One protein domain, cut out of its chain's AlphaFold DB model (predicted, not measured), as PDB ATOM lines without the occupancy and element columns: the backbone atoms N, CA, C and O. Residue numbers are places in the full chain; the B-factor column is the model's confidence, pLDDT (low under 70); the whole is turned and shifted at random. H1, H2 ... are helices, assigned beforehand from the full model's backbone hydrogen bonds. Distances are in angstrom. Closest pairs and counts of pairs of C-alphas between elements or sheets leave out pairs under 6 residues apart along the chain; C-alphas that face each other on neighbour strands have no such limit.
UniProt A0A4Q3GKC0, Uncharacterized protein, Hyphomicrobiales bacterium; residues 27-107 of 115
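AT A GLANCE: This is residues 27 to 107 of the 115 residues of an uncharacterized protein of Hyphomicrobiales bacterium (UniProt A0A4Q3GKC0). Helix H3 sits in the middle of a small helical body, with H2 folded back along it to make one helical hairpin and H4 to make another, while H5 packs on both H3 and H4. The short H1 packs on part of H2, at the end of the body away from H5, and the long link between H2 and H3 folds back on itself, with residues 51 to 52 paired antiparallel with residues 55 to 56. The printed part has 81 residues with five named helices, in the order H1, H2, H3, H4, H5, and no named strand; its class is all helix. It is compact and rounded, with a radius of gyration of the C-alphas of 12.3 A and spans of 34 by 28 by 18 A.

HOW THE PARTS SIT: H1, residues 27 to 31, touches residues 39 to 43 alone of H2, residues 37 to 49; their closest C-alphas, those of Leu 30 and Ala 43, are 5.5 A apart. H2 touches H3, residues 62 to 71, and the two form a helical hairpin at a shallow tilt of 14 degrees, opposite ways; the closest C-alphas, those of Ala 44 and Ala 65, are 4.1 A apart. H3 is the hub, touching three other helices. With H4, residues 75 to 90, it forms a second helical hairpin at a shallow tilt of 19 degrees, opposite ways; H4 touches it with residues 75 to 82 alone, and the closest C-alphas, those of Ile 66 and Ala 78, are 5.5 A apart. H5, residues 94 to 105, touches H3 the same way at a shallow tilt of 34 degrees, only just short of steep; the closest C-alphas, those of Val 63 and Ala 99, are 5.7 A apart. Residues 95 to 100 of H5 touch residues 82 to 89 of H4, opposite ways at a steep tilt of 47 degrees, with the C-alphas of Ala 89 and Ala 96 closest at 4.9 A. The helix packing is mostly aligned, with 3 of these 4 tilts shallow. H2 and H4 are near each other, with 9 pairs of C-alphas within 10 A, while H2 and H5 are apart. H1 is apart from H3, H4 and H5. In H1, H2, H3, H4 and H5 every O i to N i+4 pair is within hydrogen-bond range.

IN THESE COORDINATES: H1 begins at C-alpha 27, (10.052, 36.501, -2.278). H2 measures 18.7 A from first to last C-alpha, and H3, which begins at C-alpha 62, (23.814, 26.608, -8.914), measures 14.3 A. H4, the longest helix with 16 residues, measures 22.2 A. H5 measures 16.8 A and ends at C-alpha 105, (27.927, 13.346, -6.869).

THE WHOLE: The two C-alphas farthest apart are those of Lys 35 and Gly 92, at 36.8 A. The printed part has no cut. The link from H2 to H3 is long, with 12 residues, and the other three are tight. The mean pLDDT of the printed part is 95.3, and no printed residue is under 70.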
ATOM      1  N   GLU A  27      10.635  37.214  -3.418       91.38
ATOM      2  CA  GLU A  27      10.052  36.501  -2.278       91.38
ATOM      3  C   GLU A  27       8.812  35.713  -2.699       91.38
ATOM      4  O   GLU A  27       8.665  34.556  -2.309       91.38
ATOM      5  N   GLN A  28       7.958  36.305  -3.536       93.31
ATOM      6  CA  GLN A  28       6.767  35.636  -4.044       93.31
ATOM      7  C   GLN A  28       7.119  34.471  -4.974       93.31
ATOM      8  O   GLN A  28       6.564  33.387  -4.820       93.31
ATOM      9  N   VAL A  29       8.082  34.645  -5.887       93.69
ATOM     10  CA  VAL A  29       8.561  33.558  -6.765       93.69
ATOM     11  C   VAL A  29       9.080  32.376  -5.942       93.69
ATOM     12  O   VAL A  29       8.784  31.222  -6.254       93.69
ATOM     13  N   LEU A  30       9.832  32.645  -4.870       94.31
ATOM     14  CA  LEU A  30      10.359  31.598  -3.994       94.31
ATOM     15  C   LEU A  30       9.270  30.937  -3.142       94.31
ATOM     16  O   LEU A  30       9.293  29.717  -2.984       94.31
ATOM     17  N   ALA A  31       8.324  31.712  -2.607       95.81
ATOM     18  CA  ALA A  31       7.193  31.186  -1.842       95.81
ATOM     19  C   ALA A  31       6.309  30.271  -2.702       95.81
ATOM     20  O   ALA A  31       5.802  29.249  -2.236       95.81
ATOM     21  N   ASP A  32       6.191  30.603  -3.984       96.25
ATOM     22  CA  ASP A  32       5.326  29.907  -4.923       96.25
ATOM     23  C   ASP A  32       6.023  28.751  -5.648       96.25
ATOM     24  O   ASP A  32       5.381  28.039  -6.419       96.25
ATOM     25  N   ALA A  33       7.309  28.510  -5.369       95.94
ATOM     26  CA  ALA A  33       8.155  27.558  -6.089       95.94
ATOM     27  C   ALA A  33       7.550  26.149  -6.228       95.94
ATOM     28  O   ALA A  33       7.827  25.456  -7.200       95.94
ATOM     29  N   ASN A  34       6.706  25.714  -5.289       96.06
ATOM     30  CA  ASN A  34       6.085  24.386  -5.316       96.06
ATOM     31  C   ASN A  34       4.628  24.374  -5.812       96.06
ATOM     32  O   ASN A  34       4.025  23.307  -5.869       96.06
ATOM     33  N   LYS A  35       4.051  25.522  -6.198       96.94
ATOM     34  CA  LYS A  35       2.652  25.600  -6.660       96.94
ATOM     35  C   LYS A  35       2.425  24.914  -8.006       96.94
ATOM     36  O   LYS A  35       1.334  24.427  -8.275       96.94
ATOM     37  N   SER A  36       3.429  24.908  -8.882       97.25
ATOM     38  CA  SER A  36       3.363  24.242 -10.188       97.25
ATOM     39  C   SER A  36       4.757  24.057 -10.782       97.25
ATOM     40  O   SER A  36       5.718  24.692 -10.344       97.25
ATOM     41  N   ARG A  37       4.848  23.256 -11.853       97.38
ATOM     42  CA  ARG A  37       6.071  23.097 -12.655       97.38
ATOM     43  C   ARG A  37       6.665  24.444 -13.082       97.38
ATOM     44  O   ARG A  37       7.857  24.668 -12.908       97.38
ATOM     45  N   ALA A  38       5.833  25.352 -13.595       96.62
ATOM     46  CA  ALA A  38       6.278  26.662 -14.071       96.62
ATOM     47  C   ALA A  38       6.876  27.521 -12.946       96.62
ATOM     48  O   ALA A  38       7.924  28.135 -13.130       96.62
ATOM     49  N   HIS A  39       6.255  27.521 -11.763       96.88
ATOM     50  CA  HIS A  39       6.774  28.273 -10.619       96.88
ATOM     51  C   HIS A  39       8.088  27.674 -10.090       96.88
ATOM     52  O   HIS A  39       9.000  28.421  -9.736       96.88
ATOM     53  N   LYS A  40       8.237  26.340 -10.121       98.25
ATOM     54  CA  LYS A  40       9.499  25.674  -9.766       98.25
ATOM     55  C   LYS A  40      10.635  26.096 -10.697       98.25
ATOM     56  O   LYS A  40      11.718  26.424 -10.218       98.25
ATOM     57  N   ILE A  41      10.376  26.144 -12.004       97.69
ATOM     58  CA  ILE A  41      11.356  26.596 -13.004       97.69
ATOM     59  C   ILE A  41      11.743  28.057 -12.761       97.69
ATOM     60  O   ILE A  41      12.928  28.369 -12.701       97.69
ATOM     61  N   GLN A  42      10.776  28.951 -12.532       95.50
ATOM     62  CA  GLN A  42      11.073  30.362 -12.245       95.50
ATOM     63  C   GLN A  42      11.962  30.530 -11.007       95.50
ATOM     64  O   GLN A  42      12.959  31.253 -11.051       95.50
ATOM     65  N   ALA A  43      11.649  29.824  -9.920       96.88
ATOM     66  CA  ALA A  43      12.471  29.837  -8.715       96.88
ATOM     67  C   ALA A  43      13.874  29.250  -8.958       96.88
ATOM     68  O   ALA A  43      14.858  29.772  -8.434       96.88
ATOM     69  N   ALA A  44      13.994  28.212  -9.790       97.50
ATOM     70  CA  ALA A  44      15.283  27.646 -10.169       97.50
ATOM     71  C   ALA A  44      16.159  28.653 -10.934       97.50
ATOM     72  O   ALA A  44      17.323  28.852 -10.585       97.50
ATOM     73  N   LEU A  45      15.590  29.346 -11.925       95.81
ATOM     74  CA  LEU A  45      16.288  30.397 -12.673       95.81
ATOM     75  C   LEU A  45      16.718  31.549 -11.756       95.81
ATOM     76  O   LEU A  45      17.812  32.100 -11.906       95.81
ATOM     77  N   LEU A  46      15.894  31.869 -10.756       95.94
ATOM     78  CA  LEU A  46      16.224  32.873  -9.757       95.94
ATOM     79  C   LEU A  46      17.443  32.467  -8.921       95.94
ATOM     80  O   LEU A  46      18.360  33.273  -8.759       95.94
ATOM     81  N   TYR A  47      17.503  31.214  -8.455       97.38
ATOM     82  CA  TYR A  47      18.679  30.679  -7.761       97.38
ATOM     83  C   TYR A  47      19.926  30.642  -8.645       97.38
ATOM     84  O   TYR A  47      21.026  30.870  -8.144       97.38
ATOM     85  N   TYR A  48      19.787  30.415  -9.953       97.12
ATOM     86  CA  TYR A  48      20.934  30.394 -10.861       97.12
ATOM     87  C   TYR A  48      21.524  31.792 -11.095       97.12
ATOM     88  O   TYR A  48      22.740  31.983 -11.061       97.12
ATOM     89  N   HIS A  49      20.672  32.793 -11.327       94.62
ATOM     90  CA  HIS A  49      21.122  34.144 -11.669       94.62
ATOM     91  C   HIS A  49      21.319  35.060 -10.454       94.62
ATOM     92  O   HIS A  49      22.060  36.042 -10.540       94.62
ATOM     93  N   GLY A  50      20.649  34.777  -9.336       93.56
ATOM     94  CA  GLY A  50      20.686  35.583  -8.112       93.56
ATOM     95  C   GLY A  50      19.997  36.946  -8.223       93.56
ATOM     96  O   GLY A  50      20.119  37.789  -7.328       93.56
ATOM     97  N   LYS A  51      19.313  37.211  -9.339       91.31
ATOM     98  CA  LYS A  51      18.737  38.519  -9.660       91.31
ATOM     99  C   LYS A  51      17.442  38.393 -10.449       91.31
ATOM    100  O   LYS A  51      17.305  37.494 -11.273       91.31
ATOM    101  N   GLN A  52      16.572  39.377 -10.272       86.00
ATOM    102  CA  GLN A  52      15.374  39.590 -11.075       86.00
ATOM    103  C   GLN A  52      15.357  41.046 -11.542       86.00
ATOM    104  O   GLN A  52      15.639  41.955 -10.763       86.00
ATOM    105  N   MET A  53      15.093  41.285 -12.830       82.75
ATOM    106  CA  MET A  53      15.088  42.637 -13.419       82.75
ATOM    107  C   MET A  53      16.353  43.461 -13.104       82.75
ATOM    108  O   MET A  53      16.292  44.651 -12.809       82.75
ATOM    109  N   GLY A  54      17.521  42.809 -13.099       83.81
ATOM    110  CA  GLY A  54      18.810  43.447 -12.798       83.81
ATOM    111  C   GLY A  54      19.079  43.710 -11.311       83.81
ATOM    112  O   GLY A  54      20.224  43.977 -10.950       83.81
ATOM    113  N   LYS A  55      18.078  43.563 -10.436       85.44
ATOM    114  CA  LYS A  55      18.231  43.708  -8.985       85.44
ATOM    115  C   LYS A  55      18.599  42.370  -8.359       85.44
ATOM    116  O   LYS A  55      17.953  41.357  -8.617       85.44
ATOM    117  N   ARG A  56      19.648  42.359  -7.534       89.38
ATOM    118  CA  ARG A  56      20.012  41.183  -6.730       89.38
ATOM    119  C   ARG A  56      18.893  40.880  -5.745       89.38
ATOM    120  O   ARG A  56      18.397  41.807  -5.113       89.38
ATOM    121  N   CYS A  57      18.546  39.609  -5.596       87.38
ATOM    122  CA  CYS A  57      17.518  39.228  -4.631       87.38
ATOM    123  C   CYS A  57      17.726  37.884  -3.942       87.38
ATOM    124  O   CYS A  57      17.234  37.707  -2.836       87.38
ATOM    125  N   VAL A  58      18.503  36.967  -4.521       93.31
ATOM    126  CA  VAL A  58      18.915  35.745  -3.821       93.31
ATOM    127  C   VAL A  58      20.400  35.505  -4.007       93.31
ATOM    128  O   VAL A  58      20.998  35.900  -5.010       93.31
ATOM    129  N   THR A  59      21.020  34.850  -3.030       94.81
ATOM    130  CA  THR A  59      22.365  34.315  -3.223       94.81
ATOM    131  C   THR A  59      22.320  33.249  -4.313       94.81
ATOM    132  O   THR A  59      21.452  32.379  -4.294       94.81
ATOM    133  N   VAL A  60      23.257  33.332  -5.257       96.06
ATOM    134  CA  VAL A  60      23.385  32.346  -6.334       96.06
ATOM    135  C   VAL A  60      23.668  30.964  -5.748       96.06
ATOM    136  O   VAL A  60      24.656  30.792  -5.030       96.06
ATOM    137  N   ASP A  61      22.835  29.993  -6.111       97.62
ATOM    138  CA  ASP A  61      22.968  28.582  -5.759       97.62
ATOM    139  C   ASP A  61      22.733  27.715  -7.002       97.62
ATOM    140  O   ASP A  61      21.610  27.337  -7.346       97.62
ATOM    141  N   TYR A  62      23.832  27.410  -7.694       97.81
ATOM    142  CA  TYR A  62      23.814  26.608  -8.914       97.81
ATOM    143  C   TYR A  62      23.302  25.187  -8.675       97.81
ATOM    144  O   TYR A  62      22.600  24.644  -9.524       97.81
ATOM    145  N   VAL A  63      23.638  24.583  -7.529       98.06
ATOM    146  CA  VAL A  63      23.239  23.202  -7.236       98.06
ATOM    147  C   VAL A  63      21.730  23.157  -7.047       98.06
ATOM    148  O   VAL A  63      21.059  22.369  -7.706       98.06
ATOM    149  N   LYS A  64      21.184  24.060  -6.223       98.06
ATOM    150  CA  LYS A  64      19.741  24.145  -5.996       98.06
ATOM    151  C   LYS A  64      18.969  24.415  -7.285       98.06
ATOM    152  O   LYS A  64      17.972  23.742  -7.532       98.06
ATOM    153  N   ALA A  65      19.437  25.346  -8.115       98.12
ATOM    154  CA  ALA A  65      18.807  25.649  -9.396       98.12
ATOM    155  C   ALA A  65      18.697  24.408 -10.299       98.12
ATOM    156  O   ALA A  65      17.604  24.054 -10.737       98.12
ATOM    157  N   ILE A  66      19.809  23.706 -10.534       98.31
ATOM    158  CA  ILE A  66      19.818  22.523 -11.404       98.31
ATOM    159  C   ILE A  66      18.990  21.381 -10.806       98.31
ATOM    160  O   ILE A  66      18.254  20.724 -11.543       98.31
ATOM    161  N   THR A  67      19.046  21.155  -9.491       97.94
ATOM    162  CA  THR A  67      18.198  20.153  -8.825       97.94
ATOM    163  C   THR A  67      16.717  20.459  -9.033       97.94
ATOM    164  O   THR A  67      15.968  19.580  -9.451       97.94
ATOM    165  N   MET A  68      16.293  21.711  -8.833       98.25
ATOM    166  CA  MET A  68      14.898  22.116  -9.025       98.25
ATOM    167  C   MET A  68      14.427  21.944 -10.476       98.25
ATOM    168  O   MET A  68      13.289  21.532 -10.691       98.25
ATOM    169  N   LEU A  69      15.282  22.214 -11.470       98.25
ATOM    170  CA  LEU A  69      14.947  21.975 -12.879       98.25
ATOM    171  C   LEU A  69      14.779  20.483 -13.180       98.25
ATOM    172  O   LEU A  69      13.808  20.100 -13.829       98.25
ATOM    173  N   ASN A  70      15.663  19.631 -12.653       97.12
ATOM    174  CA  ASN A  70      15.530  18.180 -12.795       97.12
ATOM    175  C   ASN A  70      14.248  17.658 -12.123       97.12
ATOM    176  O   ASN A  70      13.507  16.897 -12.738       97.12
ATOM    177  N   GLU A  71      13.929  18.122 -10.911       97.00
ATOM    178  CA  GLU A  71      12.671  17.791 -10.224       97.00
ATOM    179  C   GLU A  71      11.425  18.273 -10.984       97.00
ATOM    180  O   GLU A  71      10.371  17.646 -10.910       97.00
ATOM    181  N   ALA A  72      11.522  19.397 -11.699       97.44
ATOM    182  CA  ALA A  72      10.456  19.913 -12.556       97.44
ATOM    183  C   ALA A  72      10.351  19.167 -13.904       97.44
ATOM    184  O   ALA A  72       9.444  19.450 -14.694       97.44
ATOM    185  N   GLY A  73      11.283  18.257 -14.200       97.00
ATOM    186  CA  GLY A  73      11.409  17.615 -15.506       97.00
ATOM    187  C   GLY A  73      11.805  18.588 -16.623       97.00
ATOM    188  O   GLY A  73      11.497  18.332 -17.784       97.00
ATOM    189  N   ASP A  74      12.426  19.728 -16.303       97.38
ATOM    190  CA  ASP A  74      12.950  20.672 -17.296       97.38
ATOM    191  C   ASP A  74      14.403  20.363 -17.662       97.38
ATOM    192  O   ASP A  74      15.360  21.009 -17.229       97.38
ATOM    193  N   THR A  75      14.570  19.303 -18.448       94.12
ATOM    194  CA  THR A  75      15.894  18.806 -18.839       94.12
ATOM    195  C   THR A  75      16.609  19.734 -19.820       94.12
ATOM    196  O   THR A  75      17.840  19.769 -19.826       94.12
ATOM    197  N   SER A  76      15.866  20.511 -20.616       95.56
ATOM    198  CA  SER A  76      16.424  21.461 -21.586       95.56
ATOM    199  C   SER A  76      17.107  22.633 -20.886       95.56
ATOM    200  O   SER A  76      18.277  22.930 -21.161       95.56
ATOM    201  N   ASP A  77      16.411  23.265 -19.937       95.44
ATOM    202  CA  ASP A  77      16.989  24.358 -19.160       95.44
ATOM    203  C   ASP A  77      18.112  23.843 -18.257       95.44
ATOM    204  O   ASP A  77      19.184  24.447 -18.211       95.44
ATOM    205  N   ALA A  78      17.934  22.680 -17.615       96.88
ATOM    206  CA  ALA A  78      18.988  22.075 -16.802       96.88
ATOM    207  C   ALA A  78      20.278  21.858 -17.615       96.88
ATOM    208  O   ALA A  78      21.355  22.269 -17.183       96.88
ATOM    209  N   ALA A  79      20.182  21.272 -18.813       94.81
ATOM    210  CA  ALA A  79      21.339  21.042 -19.678       94.81
ATOM    211  C   ALA A  79      21.994  22.355 -20.139       94.81
ATOM    212  O   ALA A  79      23.222  22.471 -20.145       94.81
ATOM    213  N   SER A  80      21.185  23.358 -20.487       96.38
ATOM    214  CA  SER A  80      21.670  24.675 -20.918       96.38
ATOM    215  C   SER A  80      22.441  25.387 -19.806       96.38
ATOM    216  O   SER A  80      23.529  25.919 -20.041       96.38
ATOM    217  N   LEU A  81      21.928  25.339 -18.577       97.00
ATOM    218  CA  LEU A  81      22.584  25.929 -17.415       97.00
ATOM    219  C   LEU A  81      23.830  25.147 -16.989       97.00
ATOM    220  O   LEU A  81      24.833  25.759 -16.641       97.00
ATOM    221  N   VAL A  82      23.832  23.814 -17.079       96.88
ATOM    222  CA  VAL A  82      25.047  23.009 -16.850       96.88
ATOM    223  C   VAL A  82      26.135  23.350 -17.868       96.88
ATOM    224  O   VAL A  82      27.308  23.436 -17.500       96.88
ATOM    225  N   LYS A  83      25.773  23.596 -19.132       95.81
ATOM    226  CA  LYS A  83      26.721  24.040 -20.161       95.81
ATOM    227  C   LYS A  83      27.313  25.412 -19.832       95.81
ATOM    228  O   LYS A  83      28.530  25.565 -19.886       95.81
ATOM    229  N   ASP A  84      26.487  26.392 -19.461       96.06
ATOM    230  CA  ASP A  84      26.977  27.706 -19.014       96.06
ATOM    231  C   ASP A  84      27.877  27.580 -17.774       96.06
ATOM    232  O   ASP A  84      28.956  28.171 -17.722       96.06
ATOM    233  N   LEU A  85      27.485  26.753 -16.804       96.12
ATOM    234  CA  LEU A  85      28.258  26.493 -15.593       96.12
ATOM    235  C   LEU A  85      29.618  25.853 -15.906       96.12
ATOM    236  O   LEU A  85      30.627  26.256 -15.329       96.12
ATOM    237  N   SER A  86      29.659  24.922 -16.859       95.62
ATOM    238  CA  SER A  86      30.893  24.302 -17.364       95.62
ATOM    239  C   SER A  86      31.820  25.338 -17.992       95.62
ATOM    240  O   SER A  86      32.993  25.406 -17.635       95.62
ATOM    241  N   SER A  87      31.291  26.229 -18.837       95.69
ATOM    242  CA  SER A  87      32.076  27.334 -19.399       95.69
ATOM    243  C   SER A  87      32.673  28.224 -18.307       95.69
ATOM    244  O   SER A  87      33.840  28.599 -18.389       95.69
ATOM    245  N   LYS A  88      31.919  28.532 -17.242       95.19
ATOM    246  CA  LYS A  88      32.449  29.300 -16.100       95.19
ATOM    247  C   LYS A  88      33.540  28.533 -15.357       95.19
ATOM    248  O   LYS A  88      34.537  29.139 -14.969       95.19
ATOM    249  N   ALA A  89      33.368  27.231 -15.151       95.94
ATOM    250  CA  ALA A  89      34.370  26.397 -14.499       95.94
ATOM    251  C   ALA A  89      35.689  26.380 -15.287       95.94
ATOM    252  O   ALA A  89      36.737  26.602 -14.689       95.94
ATOM    253  N   ASN A  90      35.620  26.266 -16.616       94.88
ATOM    254  CA  ASN A  90      36.787  26.299 -17.508       94.88
ATOM    255  C   ASN A  90      37.515  27.656 -17.500       94.88
ATOM    256  O   ASN A  90      38.694  27.736 -17.812       94.88
ATOM    257  N   THR A  91      36.843  28.739 -17.095       94.88
ATOM    258  CA  THR A  91      37.495  30.044 -16.840       94.88
ATOM    259  C   THR A  91      38.095  30.174 -15.433       94.88
ATOM    260  O   THR A  91      38.471  31.268 -15.020       94.88
ATOM    261  N   GLY A  92      38.150  29.084 -14.664       93.62
ATOM    262  CA  GLY A  92      38.690  29.063 -13.305       93.62
ATOM    263  C   GLY A  92      37.723  29.567 -12.232       93.62
ATOM    264  O   GLY A  92      38.162  29.966 -11.156       93.62
ATOM    265  N   ASN A  93      36.405  29.582 -12.480       95.31
ATOM    266  CA  ASN A  93      35.441  30.021 -11.469       95.31
ATOM    267  C   ASN A  93      35.266  28.952 -10.365       95.31
ATOM    268  O   ASN A  93      34.630  27.923 -10.615       95.31
ATOM    269  N   PRO A  94      35.707  29.205  -9.117       95.06
ATOM    270  CA  PRO A  94      35.704  28.183  -8.067       95.06
ATOM    271  C   PRO A  94      34.291  27.779  -7.628       95.06
ATOM    272  O   PRO A  94      34.062  26.638  -7.228       95.06
ATOM    273  N   LYS A  95      33.309  28.690  -7.723       94.50
ATOM    274  CA  LYS A  95      31.912  28.364  -7.404       94.50
ATOM    275  C   LYS A  95      31.314  27.424  -8.443       94.50
ATOM    276  O   LYS A  95      30.539  26.548  -8.076       94.50
ATOM    277  N   ALA A  96      31.666  27.613  -9.714       95.94
ATOM    278  CA  ALA A  96      31.202  26.758 -10.797       95.94
ATOM    279  C   ALA A  96      31.820  25.356 -10.712       95.94
ATOM    280  O   ALA A  96      31.084  24.377 -10.777       95.94
ATOM    281  N   ILE A  97      33.133  25.270 -10.465       95.81
ATOM    282  CA  ILE A  97      33.850  23.998 -10.274       95.81
ATOM    283  C   ILE A  97      33.209  23.185  -9.139       95.81
ATOM    284  O   ILE A  97      32.723  22.080  -9.363       95.81
ATOM    285  N   ASN A  98      33.088  23.774  -7.944       96.44
ATOM    286  CA  ASN A  98      32.484  23.098  -6.788       96.44
ATOM    287  C   ASN A  98      31.011  22.712  -7.028       96.44
ATOM    288  O   ASN A  98      30.535  21.687  -6.542       96.44
ATOM    289  N   ALA A  99      30.256  23.534  -7.763       97.06
ATOM    290  CA  ALA A  99      28.879  23.200  -8.104       97.06
ATOM    291  C   ALA A  99      28.799  21.985  -9.039       97.06
ATOM    292  O   ALA A  99      27.986  21.101  -8.784       97.06
ATOM    293  N   LEU A 100      29.656  21.897 -10.060       96.81
ATOM    294  CA  LEU A 100      29.711  20.739 -10.958       96.81
ATOM    295  C   LEU A 100      30.109  19.460 -10.217       96.81
ATOM    296  O   LEU A 100      29.436  18.447 -10.376       96.81
ATOM    297  N   GLU A 101      31.105  19.516  -9.328       95.69
ATOM    298  CA  GLU A 101      31.496  18.371  -8.487       95.69
ATOM    299  C   GLU A 101      30.352  17.884  -7.583       95.69
ATOM    300  O   GLU A 101      30.178  16.689  -7.335       95.69
ATOM    301  N   LYS A 102      29.552  18.809  -7.043       97.06
ATOM    302  CA  LYS A 102      28.363  18.462  -6.251       97.06
ATOM    303  C   LYS A 102      27.276  17.840  -7.120       97.06
ATOM    304  O   LYS A 102      26.706  16.829  -6.724       97.06
ATOM    305  N   LEU A 103      27.003  18.416  -8.287       96.56
ATOM    306  CA  LEU A 103      25.998  17.901  -9.215       96.56
ATOM    307  C   LEU A 103      26.369  16.513  -9.754       96.56
ATOM    308  O   LEU A 103      25.483  15.676  -9.918       96.56
ATOM    309  N   GLU A 104      27.659  16.243  -9.974       95.19
ATOM    310  CA  GLU A 104      28.157  14.925 -10.380       95.19
ATOM    311  C   GLU A 104      27.901  13.888  -9.281       95.19
ATOM    312  O   GLU A 104      27.346  12.825  -9.550       95.19
ATOM    313  N   ARG A 105      28.214  14.221  -8.021       96.06
ATOM    314  CA  ARG A 105      27.927  13.346  -6.869       96.06
ATOM    315  C   ARG A 105      26.438  13.063  -6.675       96.06
ATOM    316  O   ARG A 105      26.091  12.005  -6.165       96.06
ATOM    317  N   LEU A 106      25.573  13.996  -7.069       94.94
ATOM    318  CA  LEU A 106      24.119  13.823  -7.049       94.94
ATOM    319  C   LEU A 106      23.590  13.029  -8.257       94.94
ATOM    320  O   LEU A 106      22.393  12.769  -8.328       94.94
ATOM    321  N   GLY A 107      24.445  12.666  -9.219       94.38
ATOM    322  CA  GLY A 107      24.043  11.976 -10.446       94.38
ATOM    323  C   GLY A 107      23.258  12.852 -11.429       94.38
ATOM    324  O   GLY A 107      22.656  12.326 -12.361       94.38
TER     325      GLY A 107